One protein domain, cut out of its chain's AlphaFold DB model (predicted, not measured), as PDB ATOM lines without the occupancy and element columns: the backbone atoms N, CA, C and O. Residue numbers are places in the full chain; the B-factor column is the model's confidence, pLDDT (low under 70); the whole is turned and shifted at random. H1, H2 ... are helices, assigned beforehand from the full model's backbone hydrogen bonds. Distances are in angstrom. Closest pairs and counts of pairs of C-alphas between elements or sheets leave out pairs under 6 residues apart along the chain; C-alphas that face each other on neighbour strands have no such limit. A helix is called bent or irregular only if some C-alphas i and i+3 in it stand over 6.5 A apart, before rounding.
ATOM      1  N   LYS A   6      41.137 -66.141 -39.023       73.62
ATOM      2  CA  LYS A   6      41.485 -65.671 -37.668       73.62
ATOM      3  C   LYS A   6      42.409 -64.456 -37.710       73.62
ATOM      4  O   LYS A   6      42.280 -63.520 -36.915       73.62
ATOM      5  N   ARG A   7      43.323 -64.447 -38.677       68.06
ATOM      6  CA  ARG A   7      44.259 -63.350 -38.889       68.06
ATOM      7  C   ARG A   7      43.552 -62.125 -39.462       68.06
ATOM      8  O   ARG A   7      43.812 -61.029 -38.984       68.06
ATOM      9  N   GLN A   8      42.623 -62.294 -40.402       72.44
ATOM     10  CA  GLN A   8      41.842 -61.169 -40.935       72.44
ATOM     11  C   GLN A   8      41.012 -60.478 -39.847       72.44
ATOM     12  O   GLN A   8      41.077 -59.255 -39.734       72.44
ATOM     13  N   PHE A   9      40.345 -61.241 -38.971       76.88
ATOM     14  CA  PHE A   9      39.612 -60.675 -37.828       76.88
ATOM     15  C   PHE A   9      40.520 -59.879 -36.882       76.88
ATOM     16  O   PHE A   9      40.161 -58.800 -36.418       76.88
ATOM     17  N   THR A  10      41.745 -60.359 -36.668       78.31
ATOM     18  CA  THR A  10      42.754 -59.679 -35.840       78.31
ATOM     19  C   THR A  10      43.253 -58.371 -36.479       78.31
ATOM     20  O   THR A  10      43.744 -57.490 -35.775       78.31
ATOM     21  N   LEU A  11      43.141 -58.204 -37.801       83.31
ATOM     22  CA  LEU A  11      43.542 -56.981 -38.508       83.31
ATOM     23  C   LEU A  11      42.394 -55.981 -38.732       83.31
ATOM     24  O   LEU A  11      42.662 -54.888 -39.231       83.31
ATOM     25  N   ILE A  12      41.156 -56.294 -38.336       86.25
ATOM     26  CA  ILE A  12      39.998 -55.396 -38.505       86.25
ATOM     27  C   ILE A  12      40.259 -53.974 -37.976       86.25
ATOM     28  O   ILE A  12      40.029 -53.035 -38.737       86.25
ATOM     29  N   PRO A  13      40.805 -53.765 -36.757       87.31
ATOM     30  CA  PRO A  13      41.045 -52.410 -36.251       87.31
ATOM     31  C   PRO A  13      42.018 -51.618 -37.128       87.31
ATOM     32  O   PRO A  13      41.885 -50.409 -37.285       87.31
ATOM     33  N   VAL A  14      42.986 -52.304 -37.744       87.81
ATOM     34  CA  VAL A  14      43.948 -51.668 -38.647       87.81
ATOM     35  C   VAL A  14      43.270 -51.261 -39.951       87.81
ATOM     36  O   VAL A  14      43.479 -50.145 -40.413       87.81
ATOM     37  N   TRP A  15      42.423 -52.122 -40.518       88.31
ATOM     38  CA  TRP A  15      41.654 -51.794 -41.723       88.31
ATOM     39  C   TRP A  15      40.692 -50.625 -41.512       88.31
ATOM     40  O   TRP A  15      40.561 -49.796 -42.407       88.31
ATOM     41  N   ILE A  16      40.081 -50.514 -40.329       90.50
ATOM     42  CA  ILE A  16      39.242 -49.364 -39.961       90.50
ATOM     43  C   ILE A  16      40.062 -48.067 -39.993       90.50
ATOM     44  O   ILE A  16      39.636 -47.095 -40.610       90.50
ATOM     45  N   ILE A  17      41.257 -48.062 -39.393       89.44
ATOM     46  CA  ILE A  17      42.154 -46.892 -39.397       89.44
ATOM     47  C   ILE A  17      42.598 -46.544 -40.823       89.44
ATOM     48  O   ILE A  17      42.602 -45.377 -41.201       89.44
ATOM     49  N   VAL A  18      42.959 -47.548 -41.628       90.81
ATOM     50  CA  VAL A  18      43.350 -47.350 -43.034       90.81
ATOM     51  C   VAL A  18      42.203 -46.731 -43.836       90.81
ATOM     52  O   VAL A  18      42.425 -45.774 -44.574       90.81
ATOM     53  N   ALA A  19      40.985 -47.251 -43.680       90.31
ATOM     54  CA  ALA A  19      39.806 -46.718 -44.352       90.31
ATOM     55  C   ALA A  19      39.525 -45.271 -43.924       90.31
ATOM     56  O   ALA A  19      39.282 -44.426 -44.779       90.31
ATOM     57  N   ASP A  20      39.624 -44.970 -42.629       90.81
ATOM     58  CA  ASP A  20      39.431 -43.616 -42.115       90.81
ATOM     59  C   ASP A  20      40.457 -42.617 -42.667       90.81
ATOM     60  O   ASP A  20      40.087 -41.535 -43.120       90.81
ATOM     61  N   LEU A  21      41.734 -43.003 -42.713       90.31
ATOM     62  CA  LEU A  21      42.793 -42.187 -43.308       90.31
ATOM     63  C   LEU A  21      42.506 -41.868 -44.782       90.31
ATOM     64  O   LEU A  21      42.664 -40.725 -45.207       90.31
ATOM     65  N   LEU A  22      42.046 -42.854 -45.558       91.12
ATOM     66  CA  LEU A  22      41.677 -42.650 -46.961       91.12
ATOM     67  C   LEU A  22      40.438 -41.757 -47.107       91.12
ATOM     68  O   LEU A  22      40.393 -40.922 -48.011       91.12
ATOM     69  N   LEU A  23      39.458 -41.896 -46.212       89.94
ATOM     70  CA  LEU A  23      38.280 -41.031 -46.182       89.94
ATOM     71  C   LEU A  23      38.652 -39.576 -45.873       89.94
ATOM     72  O   LEU A  23      38.161 -38.689 -46.562       89.94
ATOM     73  N   ASN A  24      39.571 -39.325 -44.936       88.50
ATOM     74  CA  ASN A  24      40.056 -37.970 -44.635       88.50
ATOM     75  C   ASN A  24      40.752 -37.321 -45.845       88.50
ATOM     76  O   ASN A  24      40.569 -36.130 -46.119       88.50
ATOM     77  N   VAL A  25      41.523 -38.099 -46.612       89.25
ATOM     78  CA  VAL A  25      42.106 -37.613 -47.873       89.25
ATOM     79  C   VAL A  25      41.004 -37.317 -48.886       89.25
ATOM     80  O   VAL A  25      41.011 -36.248 -49.488       89.25
ATOM     81  N   ALA A  26      40.026 -38.212 -49.042       89.00
ATOM     82  CA  ALA A  26      38.901 -37.998 -49.949       89.00
ATOM     83  C   ALA A  26      38.078 -36.753 -49.575       89.00
ATOM     84  O   ALA A  26      37.640 -36.031 -50.465       89.00
ATOM     85  N   GLU A  27      37.888 -36.474 -48.286       87.38
ATOM     86  CA  GLU A  27      37.235 -35.256 -47.792       87.38
ATOM     87  C   GLU A  27      38.057 -34.006 -48.122       87.38
ATOM     88  O   GLU A  27      37.504 -33.044 -48.651       87.38
ATOM     89  N   THR A  28      39.378 -34.047 -47.918       86.06
ATOM     90  CA  THR A  28      40.276 -32.936 -48.288       86.06
ATOM     91  C   THR A  28      40.243 -32.674 -49.801       86.06
ATOM     92  O   THR A  28      40.169 -31.527 -50.232       86.06
ATOM     93  N   VAL A  29      40.229 -33.732 -50.620       87.25
ATOM     94  CA  VAL A  29      40.114 -33.630 -52.085       87.25
ATOM     95  C   VAL A  29      38.749 -33.078 -52.496       87.25
ATOM     96  O   VAL A  29      38.681 -32.195 -53.344       87.25
ATOM     97  N   LYS A  30      37.655 -33.556 -51.892       86.56
ATOM     98  CA  LYS A  30      36.304 -33.029 -52.150       86.56
ATOM     99  C   LYS A  30      36.210 -31.542 -51.833       86.56
ATOM    100  O   LYS A  30      35.557 -30.823 -52.583       86.56
ATOM    101  N   PHE A  31      36.850 -31.101 -50.753       82.19
ATOM    102  CA  PHE A  31      36.892 -29.695 -50.372       82.19
ATOM    103  C   PHE A  31      37.640 -28.863 -51.421       82.19
ATOM    104  O   PHE A  31      37.062 -27.928 -51.960       82.19
ATOM    105  N   ALA A  32      38.841 -29.285 -51.826       81.38
ATOM    106  CA  ALA A  32      39.613 -28.608 -52.875       81.38
ATOM    107  C   ALA A  32      38.920 -28.602 -54.256       81.38
ATOM    108  O   ALA A  32      39.124 -27.699 -55.064       81.38
ATOM    109  N   LEU A  33      38.090 -29.612 -54.539       81.12
ATOM    110  CA  LEU A  33      37.283 -29.703 -55.761       81.12
ATOM    111  C   LEU A  33      35.962 -28.929 -55.691       81.12
ATOM    112  O   LEU A  33      35.305 -28.796 -56.722       81.12
ATOM    113  N   SER A  34      35.553 -28.459 -54.511       75.44
ATOM    114  CA  SER A  34      34.340 -27.668 -54.311       75.44
ATOM    115  C   SER A  34      34.737 -26.200 -54.175       75.44
ATOM    116  O   SER A  34      34.781 -25.702 -53.050       75.44
ATOM    117  N   PRO A  35      35.051 -25.488 -55.278       62.50
ATOM    118  CA  PRO A  35      35.352 -24.072 -55.189       62.50
ATOM    119  C   PRO A  35      34.131 -23.386 -54.587       62.50
ATOM    120  O   PRO A  35      33.040 -23.383 -55.172       62.50
ATOM    121  N   GLU A  50      43.074 -18.675 -52.665       67.06
ATOM    122  CA  GLU A  50      42.398 -19.751 -51.929       67.06
ATOM    123  C   GLU A  50      42.451 -21.119 -52.633       67.06
ATOM    124  O   GLU A  50      42.748 -22.120 -51.984       67.06
ATOM    125  N   PHE A  51      42.300 -21.169 -53.960       69.94
ATOM    126  CA  PHE A  51      42.321 -22.435 -54.695       69.94
ATOM    127  C   PHE A  51      43.695 -23.117 -54.627       69.94
ATOM    128  O   PHE A  51      43.790 -24.329 -54.444       69.94
ATOM    129  N   ALA A  52      44.785 -22.351 -54.740       74.50
ATOM    130  CA  ALA A  52      46.138 -22.899 -54.646       74.50
ATOM    131  C   ALA A  52      46.456 -23.412 -53.228       74.50
ATOM    132  O   ALA A  52      47.142 -24.427 -53.084       74.50
ATOM    133  N   PHE A  53      45.939 -22.750 -52.187       79.56
ATOM    134  CA  PHE A  53      46.119 -23.178 -50.797       79.56
ATOM    135  C   PHE A  53      45.365 -24.474 -50.471       79.56
ATOM    136  O   PHE A  53      45.928 -25.342 -49.795       79.56
ATOM    137  N   ASP A  54      44.165 -24.670 -51.019       82.62
ATOM    138  CA  ASP A  54      43.399 -25.907 -50.816       82.62
ATOM    139  C   ASP A  54      44.132 -27.137 -51.387       82.62
ATOM    140  O   ASP A  54      44.188 -28.199 -50.758       82.62
ATOM    141  N   TRP A  55      44.792 -26.998 -52.542       84.75
ATOM    142  CA  TRP A  55      45.600 -28.078 -53.121       84.75
ATOM    143  C   TRP A  55      46.875 -28.378 -52.331       84.75
ATOM    144  O   TRP A  55      47.281 -29.541 -52.246       84.75
ATOM    145  N   ILE A  56      47.493 -27.374 -51.700       87.00
ATOM    146  CA  ILE A  56      48.616 -27.605 -50.779       87.00
ATOM    147  C   ILE A  56      48.152 -28.468 -49.601       87.00
ATOM    148  O   ILE A  56      48.846 -29.415 -49.227       87.00
ATOM    149  N   GLN A  57      46.958 -28.214 -49.059       87.94
ATOM    150  CA  GLN A  57      46.390 -29.033 -47.989       87.94
ATOM    151  C   GLN A  57      46.130 -30.476 -48.442       87.94
ATOM    152  O   GLN A  57      46.436 -31.408 -47.696       87.94
ATOM    153  N   VAL A  58      45.642 -30.687 -49.669       89.31
ATOM    154  CA  VAL A  58      45.511 -32.035 -50.257       89.31
ATOM    155  C   VAL A  58      46.862 -32.748 -50.300       89.31
ATOM    156  O   VAL A  58      46.950 -33.909 -49.897       89.31
ATOM    157  N   ILE A  59      47.917 -32.064 -50.747       90.25
ATOM    158  CA  ILE A  59      49.268 -32.637 -50.833       90.25
ATOM    159  C   ILE A  59      49.811 -32.969 -49.439       90.25
ATOM    160  O   ILE A  59      50.344 -34.060 -49.240       90.25
ATOM    161  N   ILE A  60      49.657 -32.070 -48.464       90.00
ATOM    162  CA  ILE A  60      50.139 -32.274 -47.090       90.00
ATOM    163  C   ILE A  60      49.382 -33.424 -46.415       90.00
ATOM    164  O   ILE A  60      50.009 -34.357 -45.905       90.00
ATOM    165  N   ASN A  61      48.046 -33.402 -46.451       89.69
ATOM    166  CA  ASN A  61      47.211 -34.437 -45.837       89.69
ATOM    167  C   ASN A  61      47.420 -35.790 -46.525       89.69
ATOM    168  O   ASN A  61      47.618 -36.806 -45.858       89.69
ATOM    169  N   GLY A  62      47.444 -35.805 -47.859       89.50
ATOM    170  CA  GLY A  62      47.714 -37.003 -48.651       89.50
ATOM    171  C   GLY A  62      49.109 -37.573 -48.393       89.50
ATOM    172  O   GLY A  62      49.255 -38.779 -48.196       89.50
ATOM    173  N   GLY A  63      50.127 -36.712 -48.323       91.62
ATOM    174  CA  GLY A  63      51.504 -37.096 -48.017       91.62
ATOM    175  C   GLY A  63      51.644 -37.700 -46.622       91.62
ATOM    176  O   GLY A  63      52.227 -38.776 -46.474       91.62
ATOM    177  N   MET A  64      51.050 -37.067 -45.606       93.19
ATOM    178  CA  MET A  64      51.009 -37.608 -44.245       93.19
ATOM    179  C   MET A  64      50.351 -38.992 -44.223       93.19
ATOM    180  O   MET A  64      50.929 -39.934 -43.676       93.19
ATOM    181  N   VAL A  65      49.176 -39.139 -44.845       92.25
ATOM    182  CA  VAL A  65      48.465 -40.422 -44.912       92.25
ATOM    183  C   VAL A  65      49.312 -41.485 -45.607       92.25
ATOM    184  O   VAL A  65      49.427 -42.594 -45.089       92.25
ATOM    185  N   LEU A  66      49.966 -41.161 -46.724       91.56
ATOM    186  CA  LEU A  66      50.836 -42.099 -47.433       91.56
ATOM    187  C   LEU A  66      51.996 -42.580 -46.548       91.56
ATOM    188  O   LEU A  66      52.268 -43.783 -46.484       91.56
ATOM    189  N   ILE A  67      52.643 -41.663 -45.825       91.81
ATOM    190  CA  ILE A  67      53.718 -41.986 -44.879       91.81
ATOM    191  C   ILE A  67      53.187 -42.900 -43.768       91.81
ATOM    192  O   ILE A  67      53.772 -43.957 -43.525       91.81
ATOM    193  N   VAL A  68      52.060 -42.555 -43.141       91.44
ATOM    194  CA  VAL A  68      51.460 -43.352 -42.057       91.44
ATOM    195  C   VAL A  68      51.066 -44.744 -42.551       91.44
ATOM    196  O   VAL A  68      51.410 -45.739 -41.911       91.44
ATOM    197  N   LEU A  69      50.421 -44.850 -43.714       91.25
ATOM    198  CA  LEU A  69      50.057 -46.133 -44.314       91.25
ATOM    199  C   LEU A  69      51.299 -46.981 -44.592       91.25
ATOM    200  O   LEU A  69      51.347 -48.149 -44.195       91.25
ATOM    201  N   SER A  70      52.327 -46.397 -45.212       88.81
ATOM    202  CA  SER A  70      53.586 -47.099 -45.485       88.81
ATOM    203  C   SER A  70      54.230 -47.635 -44.199       88.81
ATOM    204  O   SER A  70      54.678 -48.786 -44.164       88.81
ATOM    205  N   ALA A  71      54.186 -46.855 -43.116       90.56
ATOM    206  CA  ALA A  71      54.717 -47.225 -41.814       90.56
ATOM    207  C   ALA A  71      53.906 -48.355 -41.155       90.56
ATOM    208  O   ALA A  71      54.499 -49.317 -40.656       90.56
ATOM    209  N   ILE A  72      52.569 -48.301 -41.219       89.75
ATOM    210  CA  ILE A  72      51.677 -49.370 -40.738       89.75
ATOM    211  C   ILE A  72      51.975 -50.678 -41.481       89.75
ATOM    212  O   ILE A  72      52.191 -51.715 -40.846       89.75
ATOM    213  N   PHE A  73      52.049 -50.652 -42.816       89.06
ATOM    214  CA  PHE A  73      52.344 -51.850 -43.609       89.06
ATOM    215  C   PHE A  73      53.743 -52.407 -43.325       89.06
ATOM    216  O   PHE A  73      53.903 -53.623 -43.160       89.06
ATOM    217  N   ALA A  74      54.753 -51.539 -43.214       87.00
ATOM    218  CA  ALA A  74      56.102 -51.943 -42.839       87.00
ATOM    219  C   ALA A  74      56.122 -52.597 -41.449       87.00
ATOM    220  O   ALA A  74      56.716 -53.665 -41.279       87.00
ATOM    221  N   MET A  75      55.430 -52.011 -40.470       87.12
ATOM    222  CA  MET A  75      55.329 -52.541 -39.113       87.12
ATOM    223  C   MET A  75      54.612 -53.900 -39.075       87.12
ATOM    224  O   MET A  75      55.100 -54.825 -38.425       87.12
ATOM    225  N   LEU A  76      53.509 -54.075 -39.809       85.69
ATOM    226  CA  LEU A  76      52.818 -55.368 -39.912       85.69
ATOM    227  C   LEU A  76      53.699 -56.444 -40.557       85.69
ATOM    228  O   LEU A  76      53.705 -57.594 -40.106       85.69
ATOM    229  N   LYS A  77      54.477 -56.081 -41.584       84.88
ATOM    230  CA  LYS A  77      55.463 -56.981 -42.200       84.88
ATOM    231  C   LYS A  77      56.546 -57.381 -41.196       84.88
ATOM    232  O   LYS A  77      56.893 -58.557 -41.121       84.88
ATOM    233  N   MET A  78      57.046 -56.434 -40.400       83.38
ATOM    234  CA  MET A  78      58.024 -56.715 -39.344       83.38
ATOM    235  C   MET A  78      57.457 -57.620 -38.254       83.38
ATOM    236  O   MET A  78      58.129 -58.563 -37.843       83.38
ATOM    237  N   LYS A  79      56.214 -57.374 -37.832       83.31
ATOM    238  CA  LYS A  79      55.518 -58.228 -36.872       83.31
ATOM    239  C   LYS A  79      55.426 -59.663 -37.372       83.31
ATOM    240  O   LYS A  79      55.807 -60.575 -36.651       83.31
ATOM    241  N   ARG A  80      55.021 -59.854 -38.627       81.06
ATOM    242  CA  ARG A  80      54.949 -61.185 -39.235       81.06
ATOM    243  C   ARG A  80      56.296 -61.914 -39.203       81.06
ATOM    244  O   ARG A  80      56.351 -63.057 -38.778       81.06
ATOM    245  N   LEU A  81      57.374 -61.243 -39.608       82.19
ATOM    246  CA  LEU A  81      58.716 -61.834 -39.579       82.19
ATOM    247  C   LEU A  81      59.152 -62.183 -38.146       82.19
ATOM    248  O   LEU A  81      59.761 -63.223 -37.916       82.19
ATOM    249  N   SER A  82      58.809 -61.337 -37.173       81.00
ATOM    250  CA  SER A  82      59.078 -61.601 -35.757       81.00
ATOM    251  C   SER A  82      58.297 -62.808 -35.226       81.00
ATOM    252  O   SER A  82      58.841 -63.568 -34.424       81.00
ATOM    253  N   ASP A  83      57.040 -62.978 -35.645       79.94
ATOM    254  CA  ASP A  83      56.185 -64.109 -35.257       79.94
ATOM    255  C   ASP A  83      56.693 -65.430 -35.868       79.94
ATOM    256  O   ASP A  83      56.631 -66.472 -35.223       79.94
ATOM    257  N   GLU A  84      57.300 -65.372 -37.059       82.69
ATOM    258  CA  GLU A  84      58.031 -66.483 -37.692       82.69
ATOM    259  C   GLU A  84      59.382 -66.785 -36.991       82.69
ATOM    260  O   GLU A  84      60.136 -67.658 -37.417       82.69
ATOM    261  N   GLY A  85      59.705 -66.083 -35.898       74.69
ATOM    262  CA  GLY A  85      60.923 -66.285 -35.106       74.69
ATOM    263  C   GLY A  85      62.176 -65.643 -35.705       74.69
ATOM    264  O   GLY A  85      63.272 -65.806 -35.160       74.69
ATOM    265  N   MET A  86      62.036 -64.884 -36.796       74.69
ATOM    266  CA  MET A  86      63.157 -64.211 -37.440       74.69
ATOM    267  C   MET A  86      63.600 -63.005 -36.607       74.69
ATOM    268  O   MET A  86      62.803 -62.174 -36.161       74.69
ATOM    269  N   ARG A  87      64.913 -62.882 -36.418       69.94
ATOM    270  CA  ARG A  87      65.514 -61.686 -35.821       69.94
ATOM    271  C   ARG A  87      65.561 -60.579 -36.856       69.94
ATOM    272  O   ARG A  87      66.152 -60.745 -37.923       69.94
ATOM    273  N   LEU A  88      64.977 -59.436 -36.526       76.62
ATOM    274  CA  LEU A  88      65.061 -58.270 -37.383       76.62
ATOM    275  C   LEU A  88      66.277 -57.445 -36.985       76.62
ATOM    276  O   LEU A  88      66.356 -56.941 -35.870       76.62
ATOM    277  N   ALA A  89      67.208 -57.268 -37.923       75.06
ATOM    278  CA  ALA A  89      68.255 -56.268 -37.766       75.06
ATOM    279  C   ALA A  89      67.613 -54.878 -37.554       75.06
ATOM    280  O   ALA A  89      66.689 -54.525 -38.309       75.06
ATOM    281  N   PRO A  90      68.070 -54.100 -36.557       73.12
ATOM    282  CA  PRO A  90      67.599 -52.743 -36.336       73.12
ATOM    283  C   PRO A  90      68.141 -51.863 -37.462       73.12
ATOM    284  O   PRO A  90      69.300 -51.467 -37.461       73.12
ATOM    285  N   THR A  91      67.310 -51.593 -38.466       83.69
ATOM    286  CA  THR A  91      67.627 -50.616 -39.512       83.69
ATOM    287  C   THR A  91      66.897 -49.311 -39.227       83.69
ATOM    288  O   THR A  91      65.782 -49.322 -38.697       83.69
ATOM    289  N   LEU A  92      67.504 -48.183 -39.605       83.19
ATOM    290  CA  LEU A  92      66.951 -46.847 -39.355       83.19
ATOM    291  C   LEU A  92      65.520 -46.717 -39.897       83.19
ATOM    292  O   LEU A  92      64.617 -46.304 -39.180       83.19
ATOM    293  N   THR A  93      65.276 -47.189 -41.122       81.81
ATOM    294  CA  THR A  93      63.946 -47.181 -41.753       81.81
ATOM    295  C   THR A  93      62.901 -47.950 -40.944       81.81
ATOM    296  O   THR A  93      61.745 -47.532 -40.855       81.81
ATOM    297  N   ARG A  94      63.290 -49.077 -40.330       80.19
ATOM    298  CA  ARG A  94      62.383 -49.890 -39.511       80.19
ATOM    299  C   ARG A  94      62.020 -49.175 -38.216       80.19
ATOM    300  O   ARG A  94      60.844 -49.130 -37.866       80.19
ATOM    301  N   ALA A  95      63.012 -48.576 -37.558       83.50
ATOM    302  CA  ALA A  95      62.795 -47.767 -36.365       83.50
ATOM    303  C   ALA A  95      61.893 -46.561 -36.667       83.50
ATOM    304  O   ALA A  95      60.893 -46.376 -35.982       83.50
ATOM    305  N   CYS A  96      62.166 -45.817 -37.744       85.88
ATOM    306  CA  CYS A  96      61.332 -44.688 -38.163       85.88
ATOM    307  C   CYS A  96      59.889 -45.108 -38.468       85.88
ATOM    308  O   CYS A  96      58.967 -44.383 -38.116       85.88
ATOM    309  N   SER A  97      59.674 -46.287 -39.062       85.75
ATOM    310  CA  SER A  97      58.320 -46.800 -39.318       85.75
ATOM    311  C   SER A  97      57.560 -47.051 -38.011       85.75
ATOM    312  O   SER A  97      56.420 -46.622 -37.864       85.75
ATOM    313  N   VAL A  98      58.196 -47.706 -37.034       86.38
ATOM    314  CA  VAL A  98      57.579 -47.949 -35.719       86.38
ATOM    315  C   VAL A  98      57.326 -46.630 -34.987       86.38
ATOM    316  O   VAL A  98      56.246 -46.447 -34.434       86.38
ATOM    317  N   LEU A  99      58.279 -45.693 -35.030       87.81
ATOM    318  CA  LEU A  99      58.131 -44.366 -34.433       87.81
ATOM    319  C   LEU A  99      57.001 -43.562 -35.081       87.81
ATOM    320  O   LEU A  99      56.236 -42.940 -34.358       87.81
ATOM    321  N   ALA A 100      56.852 -43.606 -36.405       88.31
ATOM    322  CA  ALA A 100      55.768 -42.921 -37.106       88.31
ATOM    323  C   ALA A 100      54.392 -43.482 -36.708       88.31
ATOM    324  O   ALA A 100      53.478 -42.715 -36.409       88.31
ATOM    325  N   VAL A 101      54.253 -44.811 -36.632       89.00
ATOM    326  CA  VAL A 101      53.013 -45.449 -36.151       89.00
ATOM    327  C   VAL A 101      52.735 -45.076 -34.696       89.00
ATOM    328  O   VAL A 101      51.590 -44.799 -34.339       89.00
ATOM    329  N   LEU A 102      53.774 -45.038 -33.856       87.19
ATOM    330  CA  LEU A 102      53.639 -44.662 -32.454       87.19
ATOM    331  C   LEU A 102      53.232 -43.192 -32.313       87.19
ATOM    332  O   LEU A 102      52.276 -42.909 -31.605       87.19
ATOM    333  N   ALA A 103      53.890 -42.273 -33.020       88.81
ATOM    334  CA  ALA A 103      53.568 -40.849 -33.011       88.81
ATOM    335  C   ALA A 103      52.122 -40.588 -33.458       88.81
ATOM    336  O   ALA A 103      51.446 -39.738 -32.888       88.81
ATOM    337  N   PHE A 104      51.629 -41.365 -34.425       88.62
ATOM    338  CA  PHE A 104      50.241 -41.294 -34.871       88.62
ATOM    339  C   PHE A 104      49.245 -41.840 -33.831       88.62
ATOM    340  O   PHE A 104      48.185 -41.255 -33.625       88.62
ATOM    341  N   ALA A 105      49.560 -42.955 -33.165       87.19
ATOM    342  CA  ALA A 105      48.617 -43.651 -32.281       87.19
ATOM    343  C   ALA A 105      48.709 -43.247 -30.793       87.19
ATOM    344  O   ALA A 105      47.776 -43.484 -30.025       87.19
ATOM    345  N   MET A 106      49.816 -42.638 -30.367       86.94
ATOM    346  CA  MET A 106      50.074 -42.238 -28.980       86.94
ATOM    347  C   MET A 106      49.107 -41.166 -28.453       86.94
ATOM    348  O   MET A 106      48.637 -41.333 -27.324       86.94
ATOM    349  N   PRO A 107      48.725 -40.128 -29.230       85.44
ATOM    350  CA  PRO A 107      47.725 -39.157 -28.788       85.44
ATOM    351  C   PRO A 107      46.392 -39.814 -28.417       85.44
ATOM    352  O   PRO A 107      45.771 -39.436 -27.429       85.44
ATOM    353  N   ALA A 108      45.980 -40.850 -29.152       85.62
ATOM    354  CA  ALA A 108      44.738 -41.564 -28.879       85.62
ATOM    355  C   ALA A 108      44.777 -42.294 -27.533       85.62
ATOM    356  O   ALA A 108      43.851 -42.181 -26.735       85.62
ATOM    357  N   VAL A 109      45.871 -43.009 -27.245       86.56
ATOM    358  CA  VAL A 109      46.058 -43.692 -25.953       86.56
ATOM    359  C   VAL A 109      46.070 -42.690 -24.804       86.56
ATOM    360  O   VAL A 109      45.468 -42.941 -23.761       86.56
ATOM    361  N   TRP A 110      46.717 -41.542 -25.006       88.69
ATOM    362  CA  TRP A 110      46.746 -40.463 -24.026       88.69
ATOM    363  C   TRP A 110      45.347 -39.908 -23.731       88.69
ATOM    364  O   TRP A 110      44.971 -39.782 -22.567       88.69
ATOM    365  N   LEU A 111      44.555 -39.637 -24.774       86.94
ATOM    366  CA  LEU A 111      43.182 -39.145 -24.642       86.94
ATOM    367  C   LEU A 111      42.273 -40.150 -23.928       86.94
ATOM    368  O   LEU A 111      41.512 -39.756 -23.050       86.94
ATOM    369  N   TRP A 112      42.389 -41.443 -24.238       86.31
ATOM    370  CA  TRP A 112      41.656 -42.486 -23.512       86.31
ATOM    371  C   TRP A 112      42.071 -42.578 -22.041       86.31
ATOM    372  O   TRP A 112      41.213 -42.762 -21.178       86.31
ATOM    373  N   GLY A 113      43.363 -42.409 -21.740       85.81
ATOM    374  CA  GLY A 113      43.864 -42.358 -20.365       85.81
ATOM    375  C   GLY A 113      43.267 -41.196 -19.569       85.81
ATOM    376  O   GLY A 113      42.802 -41.398 -18.448       85.81
ATOM    377  N   TRP A 114      43.205 -40.006 -20.171       86.56
ATOM    378  CA  TRP A 114      42.568 -38.836 -19.562       86.56
ATOM    379  C   TRP A 114      41.055 -38.975 -19.430       86.56
ATOM    380  O   TRP A 114      40.519 -38.631 -18.383       86.56
ATOM    381  N   ALA A 115      40.371 -39.508 -20.442       85.38
ATOM    382  CA  ALA A 115      38.931 -39.750 -20.377       85.38
ATOM    383  C   ALA A 115      38.579 -40.722 -19.239       85.38
ATOM    384  O   ALA A 115      37.615 -40.501 -18.509       85.38
ATOM    385  N   LEU A 116      39.388 -41.771 -19.047       86.06
ATOM    386  CA  LEU A 116      39.220 -42.708 -17.940       86.06
ATOM    387  C   LEU A 116      39.512 -42.049 -16.586       86.06
ATOM    388  O   LEU A 116      38.755 -42.241 -15.639       86.06
ATOM    389  N   PHE A 117      40.588 -41.264 -16.495       87.25
ATOM    390  CA  PHE A 117      40.926 -40.532 -15.277       87.25
ATOM    391  C   PHE A 117      39.817 -39.552 -14.883       87.25
ATOM    392  O   PHE A 117      39.396 -39.545 -13.733       87.25
ATOM    393  N   ASP A 118      39.306 -38.775 -15.836       87.19
ATOM    394  CA  ASP A 118      38.239 -37.807 -15.592       87.19
ATOM    395  C   ASP A 118      36.919 -38.486 -15.200       87.19
ATOM    396  O   ASP A 118      36.222 -38.028 -14.293       87.19
ATOM    397  N   PHE A 119      36.619 -39.640 -15.802       87.00
ATOM    398  CA  PHE A 119      35.475 -40.456 -15.410       87.00
ATOM    399  C   PHE A 119      35.600 -40.968 -13.967       87.00
ATOM    400  O   PHE A 119      34.630 -40.916 -13.215       87.00
ATOM    401  N   ILE A 120      36.786 -41.424 -13.555       88.00
ATOM    402  CA  ILE A 120      37.026 -41.928 -12.192       88.00
ATOM    403  C   ILE A 120      37.054 -40.784 -11.168       88.00
ATOM    404  O   ILE A 120      36.507 -40.928 -10.077       88.00
ATOM    405  N   ALA A 121      37.693 -39.659 -11.501       87.75
ATOM    406  CA  ALA A 121      37.914 -38.549 -10.578       87.75
ATOM    407  C   ALA A 121      36.687 -37.637 -10.430       87.75
ATOM    408  O   ALA A 121      36.383 -37.196  -9.324       87.75
ATOM    409  N   HIS A 122      35.981 -37.351 -11.528       83.88
ATOM    410  CA  HIS A 122      34.892 -36.369 -11.562       83.88
ATOM    411  C   HIS A 122      33.532 -36.973 -11.938       83.88
ATOM    412  O   HIS A 122      32.526 -36.265 -11.891       83.88
ATOM    413  N   GLY A 123      33.468 -38.250 -12.337       78.88
ATOM    414  CA  GLY A 123      32.218 -38.901 -12.751       78.88
ATOM    415  C   GLY A 123      31.620 -38.345 -14.048       78.88
ATOM    416  O   GLY A 123      30.462 -38.626 -14.360       78.88
ATOM    417  N   ARG A 124      32.368 -37.527 -14.803       76.25
ATOM    418  CA  ARG A 124      31.894 -36.897 -16.043       76.25
ATOM    419  C   ARG A 124      32.297 -37.735 -17.248       76.25
ATOM    420  O   ARG A 124      33.417 -38.223 -17.351       76.25
ATOM    421  N   LEU A 125      31.371 -37.872 -18.194       77.62
ATOM    422  CA  LEU A 125      31.655 -38.479 -19.487       77.62
ATOM    423  C   LEU A 125      32.175 -37.391 -20.438       77.62
ATOM    424  O   LEU A 125      31.394 -36.629 -21.000       77.62
ATOM    425  N   THR A 126      33.492 -37.316 -20.623       76.81
ATOM    426  CA  THR A 126      34.151 -36.391 -21.574       76.81
ATOM    427  C   THR A 126      34.174 -36.903 -23.015       76.81
ATOM    428  O   THR A 126      34.713 -36.255 -23.911       76.81
ATOM    429  N   ILE A 127      33.556 -38.058 -23.263       73.88
ATOM    430  CA  ILE A 127      33.495 -38.700 -24.572       73.88
ATOM    431  C   ILE A 127      32.352 -38.086 -25.384       73.88
ATOM    432  O   ILE A 127      31.176 -38.249 -25.059       73.88
ATOM    433  N   ALA A 128      32.694 -37.403 -26.475       76.44
ATOM    434  CA  ALA A 128      31.716 -36.832 -27.391       76.44
ATOM    435  C   ALA A 128      31.066 -37.935 -28.252       76.44
ATOM    436  O   ALA A 128      31.642 -38.401 -29.231       76.44
ATOM    437  N   LEU A 129      29.841 -38.341 -27.898       78.00
ATOM    438  CA  LEU A 129      29.048 -39.353 -28.625       78.00
ATOM    439  C   LEU A 129      28.422 -38.843 -29.936       78.00
ATOM    440  O   LEU A 129      27.779 -39.601 -30.656       78.00
ATOM    441  N   ASN A 130      28.615 -37.566 -30.267       78.62
ATOM    442  CA  ASN A 130      28.045 -36.924 -31.453       78.62
ATOM    443  C   ASN A 130      28.744 -37.314 -32.772       78.62
ATOM    444  O   ASN A 130      28.185 -37.084 -33.841       78.62
ATOM    445  N   GLN A 131      29.943 -37.904 -32.715       80.25
ATOM    446  CA  GLN A 131      30.729 -38.284 -33.892       80.25
ATOM    447  C   GLN A 131      31.158 -39.759 -33.814       80.25
ATOM    448  O   GLN A 131      32.296 -40.067 -33.444       80.25
ATOM    449  N   PRO A 132      30.268 -40.701 -34.178       81.94
ATOM    450  CA  PRO A 132      30.524 -42.131 -34.011       81.94
ATOM    451  C   PRO A 132      31.716 -42.628 -34.841       81.94
ATOM    452  O   PRO A 132      32.448 -43.502 -34.384       81.94
ATOM    453  N   ARG A 133      31.969 -42.041 -36.023       84.06
ATOM    454  CA  ARG A 133      33.144 -42.352 -36.860       84.06
ATOM    455  C   ARG A 133      34.447 -42.131 -36.086       84.06
ATOM    456  O   ARG A 133      35.251 -43.052 -35.963       84.06
ATOM    457  N   SER A 134      34.616 -40.940 -35.516       78.75
ATOM    458  CA  SER A 134      35.814 -40.546 -34.769       78.75
ATOM    459  C   SER A 134      36.028 -41.421 -33.532       78.75
ATOM    460  O   SER A 134      37.157 -41.799 -33.235       78.75
ATOM    461  N   LEU A 135      34.947 -41.812 -32.848       83.00
ATOM    462  CA  LEU A 135      35.014 -42.712 -31.692       83.00
ATOM    463  C   LEU A 135      35.487 -44.115 -32.055       83.00
ATOM    464  O   LEU A 135      36.345 -44.669 -31.369       83.00
ATOM    465  N   VAL A 136      34.947 -44.687 -33.132       85.94
ATOM    466  CA  VAL A 136      35.340 -46.025 -33.595       85.94
ATOM    467  C   VAL A 136      36.822 -46.038 -33.969       85.94
ATOM    468  O   VAL A 136      37.553 -46.945 -33.570       85.94
ATOM    469  N   VAL A 137      37.295 -45.007 -34.673       86.06
ATOM    470  CA  VAL A 137      38.707 -44.882 -35.065       86.06
ATOM    471  C   VAL A 137      39.599 -44.680 -33.841       86.06
ATOM    472  O   VAL A 137      40.594 -45.392 -33.690       86.06
ATOM    473  N   ALA A 138      39.211 -43.790 -32.924       83.88
ATOM    474  CA  ALA A 138      39.937 -43.549 -31.680       83.88
ATOM    475  C   ALA A 138      40.015 -44.805 -30.803       83.88
ATOM    476  O   ALA A 138      41.035 -45.035 -30.159       83.88
ATOM    477  N   ALA A 139      38.980 -45.647 -30.783       85.62
ATOM    478  CA  ALA A 139      39.003 -46.933 -30.084       85.62
ATOM    479  C   ALA A 139      39.935 -47.957 -30.764       85.62
ATOM    480  O   ALA A 139      40.512 -48.815 -30.094       85.62
ATOM    481  N   CYS A 140      40.127 -47.857 -32.083       86.75
ATOM    482  CA  CYS A 140      41.016 -48.741 -32.840       86.75
ATOM    483  C   CYS A 140      42.499 -48.352 -32.723       86.75
ATOM    484  O   CYS A 140      43.362 -49.225 -32.784       86.75
ATOM    485  N   GLN A 141      42.832 -47.073 -32.547       85.12
ATOM    486  CA  GLN A 141      44.225 -46.595 -32.513       85.12
ATOM    487  C   GLN A 141      45.104 -47.210 -31.397       85.12
ATOM    488  O   GLN A 141      46.238 -47.597 -31.703       85.12
ATOM    489  N   PRO A 142      44.630 -47.412 -30.147       86.62
ATOM    490  CA  PRO A 142      45.383 -48.106 -29.096       86.62
ATOM    491  C   PRO A 142      45.868 -49.500 -29.497       86.62
ATOM    492  O   PRO A 142      46.918 -49.960 -29.043       86.62
ATOM    493  N   TYR A 143      45.142 -50.162 -30.398       87.19
ATOM    494  CA  TYR A 143      45.534 -51.462 -30.914       87.19
ATOM    495  C   TYR A 143      46.884 -51.415 -31.644       87.19
ATOM    496  O   TYR A 143      47.694 -52.327 -31.486       87.19
ATOM    497  N   LEU A 144      47.180 -50.344 -32.391       85.56
ATOM    498  CA  LEU A 144      48.476 -50.183 -33.061       85.56
ATOM    499  C   LEU A 144      49.620 -50.072 -32.048       85.56
ATOM    500  O   LEU A 144      50.653 -50.720 -32.218       85.56
ATOM    501  N   VAL A 145      49.412 -49.323 -30.962       87.12
ATOM    502  CA  VAL A 145      50.388 -49.207 -29.866       87.12
ATOM    503  C   VAL A 145      50.625 -50.566 -29.214       87.12
ATOM    504  O   VAL A 145      51.770 -50.971 -29.006       87.12
ATOM    505  N   PHE A 146      49.553 -51.320 -28.965       86.31
ATOM    506  CA  PHE A 146      49.654 -52.669 -28.419       86.31
ATOM    507  C   PHE A 146      50.460 -53.600 -29.338       86.31
ATOM    508  O   PHE A 146      51.338 -54.327 -28.870       86.31
ATOM    509  N   GLN A 147      50.244 -53.534 -30.655       84.19
ATOM    510  CA  GLN A 147      51.020 -54.324 -31.612       84.19
ATOM    511  C   GLN A 147      52.497 -53.923 -31.667       84.19
ATOM    512  O   GLN A 147      53.359 -54.801 -31.771       84.19
ATOM    513  N   ALA A 148      52.806 -52.628 -31.557       85.31
ATOM    514  CA  ALA A 148      54.184 -52.143 -31.491       85.31
ATOM    515  C   ALA A 148      54.885 -52.669 -30.233       85.31
ATOM    516  O   ALA A 148      56.008 -53.171 -30.309       85.31
ATOM    517  N   ALA A 149      54.191 -52.646 -29.092       84.62
ATOM    518  CA  ALA A 149      54.700 -53.176 -27.834       84.62
ATOM    519  C   ALA A 149      54.952 -54.695 -27.894       84.62
ATOM    520  O   ALA A 149      55.969 -55.173 -27.387       84.62
ATOM    521  N   LEU A 150      54.065 -55.466 -28.536       83.38
ATOM    522  CA  LEU A 150      54.259 -56.911 -28.714       83.38
ATOM    523  C   LEU A 150      55.446 -57.227 -29.628       83.38
ATOM    524  O   LEU A 150      56.249 -58.097 -29.289       83.38
ATOM    525  N   LEU A 151      55.592 -56.501 -30.740       84.06
ATOM    526  CA  LEU A 151      56.757 -56.614 -31.621       84.06
ATOM    527  C   LEU A 151      58.053 -56.334 -30.846       84.06
ATOM    528  O   LEU A 151      58.999 -57.122 -30.917       84.06
ATOM    529  N   TRP A 152      58.073 -55.254 -30.062       83.62
ATOM    530  CA  TRP A 152      59.222 -54.886 -29.235       83.62
ATOM    531  C   TRP A 152      59.573 -55.983 -28.225       83.62
ATOM    532  O   TRP A 152      60.717 -56.435 -28.168       83.62
ATOM    533  N   ARG A 153      58.583 -56.486 -27.475       82.50
ATOM    534  CA  ARG A 153      58.768 -57.586 -26.512       82.50
ATOM    535  C   ARG A 153      59.257 -58.870 -27.181       82.50
ATOM    536  O   ARG A 153      60.132 -59.546 -26.636       82.50
ATOM    537  N   GLY A 154      58.717 -59.203 -28.353       79.00
ATOM    538  CA  GLY A 154      59.115 -60.371 -29.137       79.00
ATOM    539  C   GLY A 154      60.585 -60.311 -29.541       79.00
ATOM    540  O   GLY A 154      61.339 -61.247 -29.264       79.00
ATOM    541  N   GLN A 155      61.019 -59.184 -30.108       80.19
ATOM    542  CA  GLN A 155      62.419 -58.974 -30.472       80.19
ATOM    543  C   GLN A 155      63.325 -58.946 -29.238       80.19
ATOM    544  O   GLN A 155      64.338 -59.643 -29.224       80.19
ATOM    545  N   HIS A 156      62.940 -58.246 -28.167       78.19
ATOM    546  CA  HIS A 156      63.700 -58.201 -26.914       78.19
ATOM    547  C   HIS A 156      63.953 -59.606 -26.343       78.19
ATOM    548  O   HIS A 156      65.086 -59.963 -26.013       78.19
ATOM    549  N   ARG A 157      62.919 -60.460 -26.314       78.44
ATOM    550  CA  ARG A 157      63.040 -61.864 -25.890       78.44
ATOM    551  C   ARG A 157      63.997 -62.653 -26.784       78.44
ATOM    552  O   ARG A 157      64.801 -63.439 -26.279       78.44
ATOM    553  N   LEU A 158      63.920 -62.462 -28.102       76.31
ATOM    554  CA  LEU A 158      64.825 -63.116 -29.045       76.31
ATOM    555  C   LEU A 158      66.266 -62.662 -28.830       76.31
ATOM    556  O   LEU A 158      67.152 -63.513 -28.866       76.31
ATOM    557  N   TYR A 159      66.508 -61.371 -28.578       74.75
ATOM    558  CA  TYR A 159      67.828 -60.820 -28.265       74.75
ATOM    559  C   TYR A 159      68.408 -61.419 -26.979       74.75
ATOM    560  O   TYR A 159      69.509 -61.977 -27.032       74.75
ATOM    561  N   HIS A 160      67.639 -61.441 -25.885       67.88
ATOM    562  CA  HIS A 160      68.070 -62.037 -24.615       67.88
ATOM    563  C   HIS A 160      68.366 -63.539 -24.703       67.88
ATOM    564  O   HIS A 160      69.340 -63.993 -24.106       67.88
ATOM    565  N   ARG A 161      67.604 -64.318 -25.490       66.19
ATOM    566  CA  ARG A 161      67.856 -65.765 -25.633       66.19
ATOM    567  C   ARG A 161      69.242 -66.105 -26.199       66.19
ATOM    568  O   ARG A 161      69.813 -67.088 -25.743       66.19
ATOM    569  N   LYS A 162      69.805 -65.320 -27.137       57.19
ATOM    570  CA  LYS A 162      71.200 -65.567 -27.568       57.19
ATOM    571  C   LYS A 162      72.246 -64.954 -26.654       57.19
ATOM    572  O   LYS A 162      73.362 -65.441 -26.672       57.19
ATOM    573  N   TYR A 163      71.934 -63.902 -25.893       56.09
ATOM    574  CA  TYR A 163      72.898 -63.417 -24.904       56.09
ATOM    575  C   TYR A 163      73.214 -64.542 -23.917       56.09
ATOM    576  O   TYR A 163      74.374 -64.877 -23.752       56.09
ATOM    577  N   VAL A 164      72.182 -65.227 -23.405       57.19
ATOM    578  CA  VAL A 164      72.337 -66.381 -22.504       57.19
ATOM    579  C   VAL A 164      73.031 -67.575 -23.177       57.19
ATOM    580  O   VAL A 164      73.852 -68.218 -22.539       57.19
ATOM    581  N   SER A 165      72.769 -67.861 -24.461       57.06
ATOM    582  CA  SER A 165      73.481 -68.940 -25.179       57.06
ATOM    583  C   SER A 165      74.923 -68.591 -25.571       57.06
ATOM    584  O   SER A 165      75.696 -69.492 -25.871       57.06
ATOM    585  N   ASN A 166      75.261 -67.301 -25.639       54.66
ATOM    586  CA  ASN A 166      76.590 -66.790 -25.974       54.66
ATOM    587  C   ASN A 166      77.374 -66.349 -24.733       54.66
ATOM    588  O   ASN A 166      78.439 -65.764 -24.903       54.66
TER     589      ASN A 166
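AT A GLANCE: This is residues 6 to 35 and 50 to 166 of the 177 residues of an uncharacterized protein of Kingella negevensis (UniProt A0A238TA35). Two long helices, H1 and H2, lie side by side and run opposite ways, and a third long helix, H4, nearly straight though bent, crosses both of them; residues 160 to 166, of which 160 to 165 belong to H4, stick out. H3 is bent: its first arm, H3a, packs crosswise on H2 and also meets H4b, while its second arm, H3b, leads away from the H1 and H2 pair, and residues 123 to 131 fold back from it to H4a. The printed part has 147 residues, with four named helices in the order H1, H2, H3, H4 and no named strand: the class is all helix. It is loose, with a radius of gyration of the C-alphas of 18.7 A and spans of 65 by 44 by 28 A.

HOW THE PARTS SIT: Start with H1, residues 6 to 33, and H2, residues 50 to 83: they touch at a shallow tilt of 11 degrees, opposite ways, closest at the C-alphas of Ala 32 and Asp 54, 5.1 A apart. H1 is irregular, with C-alphas 10 and 13 7.5 A apart, and has a kink of 45 degrees near residue 13. Next comes H3, residues 92 to 122, by its hydrogen bonds assigned as one helix but bent, with C-alphas 104 and 107 6.9 A apart; its arms are H3a, residues 92 to 104, and H3b, residues 107 to 122. H3a touches H2 at a steep tilt of 64 degrees, with residues 68 to 75 of H2 alone, closest at the C-alphas of Ala 71 and Ser 97, 4.4 A. H3b is apart from H1 and H2. Last is H4, residues 132 to 165, also assigned as one helix by its hydrogen bonds but bent, with C-alphas 139 and 142 6.6 A apart; its arms H4a, residues 132 to 139, and H4b, residues 142 to 165, stand at a shallow tilt of 15 degrees. H4a touches residues 13 to 20 of H1, closest at the C-alphas of Ile 17 and Val 137, 5.9 A. H4b touches residues 75 to 83 of H2 at a steep tilt of 38 degrees, closest at the C-alphas of Lys 79 and Leu 151, 5.6 A. Every O i to N i+4 pair is within hydrogen-bond range in H2, H3a, H3b and H4a; in H1 it is 22 of 24, in H4b 19 of 20.

IN THESE COORDINATES: Find C-alpha 6 at (41.485, -65.671, -37.668); from there H1 runs 40.5 A to C-alpha 33. H2 runs 49.4 A from C-alpha 50 at (42.398, -19.751, -51.929). H3a and H3b measure 18.2 A and 21.7 A, H4a 10.5 A, and H4b 35.2 A, ending at C-alpha 165 at (73.481, -68.940, -25.179).

THE WHOLE: The C-alphas farthest apart, of Pro 35 and Asn 166, are 66.2 A apart. Residues 36 to 49 are not printed, and 8.9 A separates C-alphas 35 and 50 across the cut. The links H2 to H3 and H3 to H4 are short. Mean pLDDT of the printed part is 82.8; it is under 70 at 12 residues, among them 160 to 166.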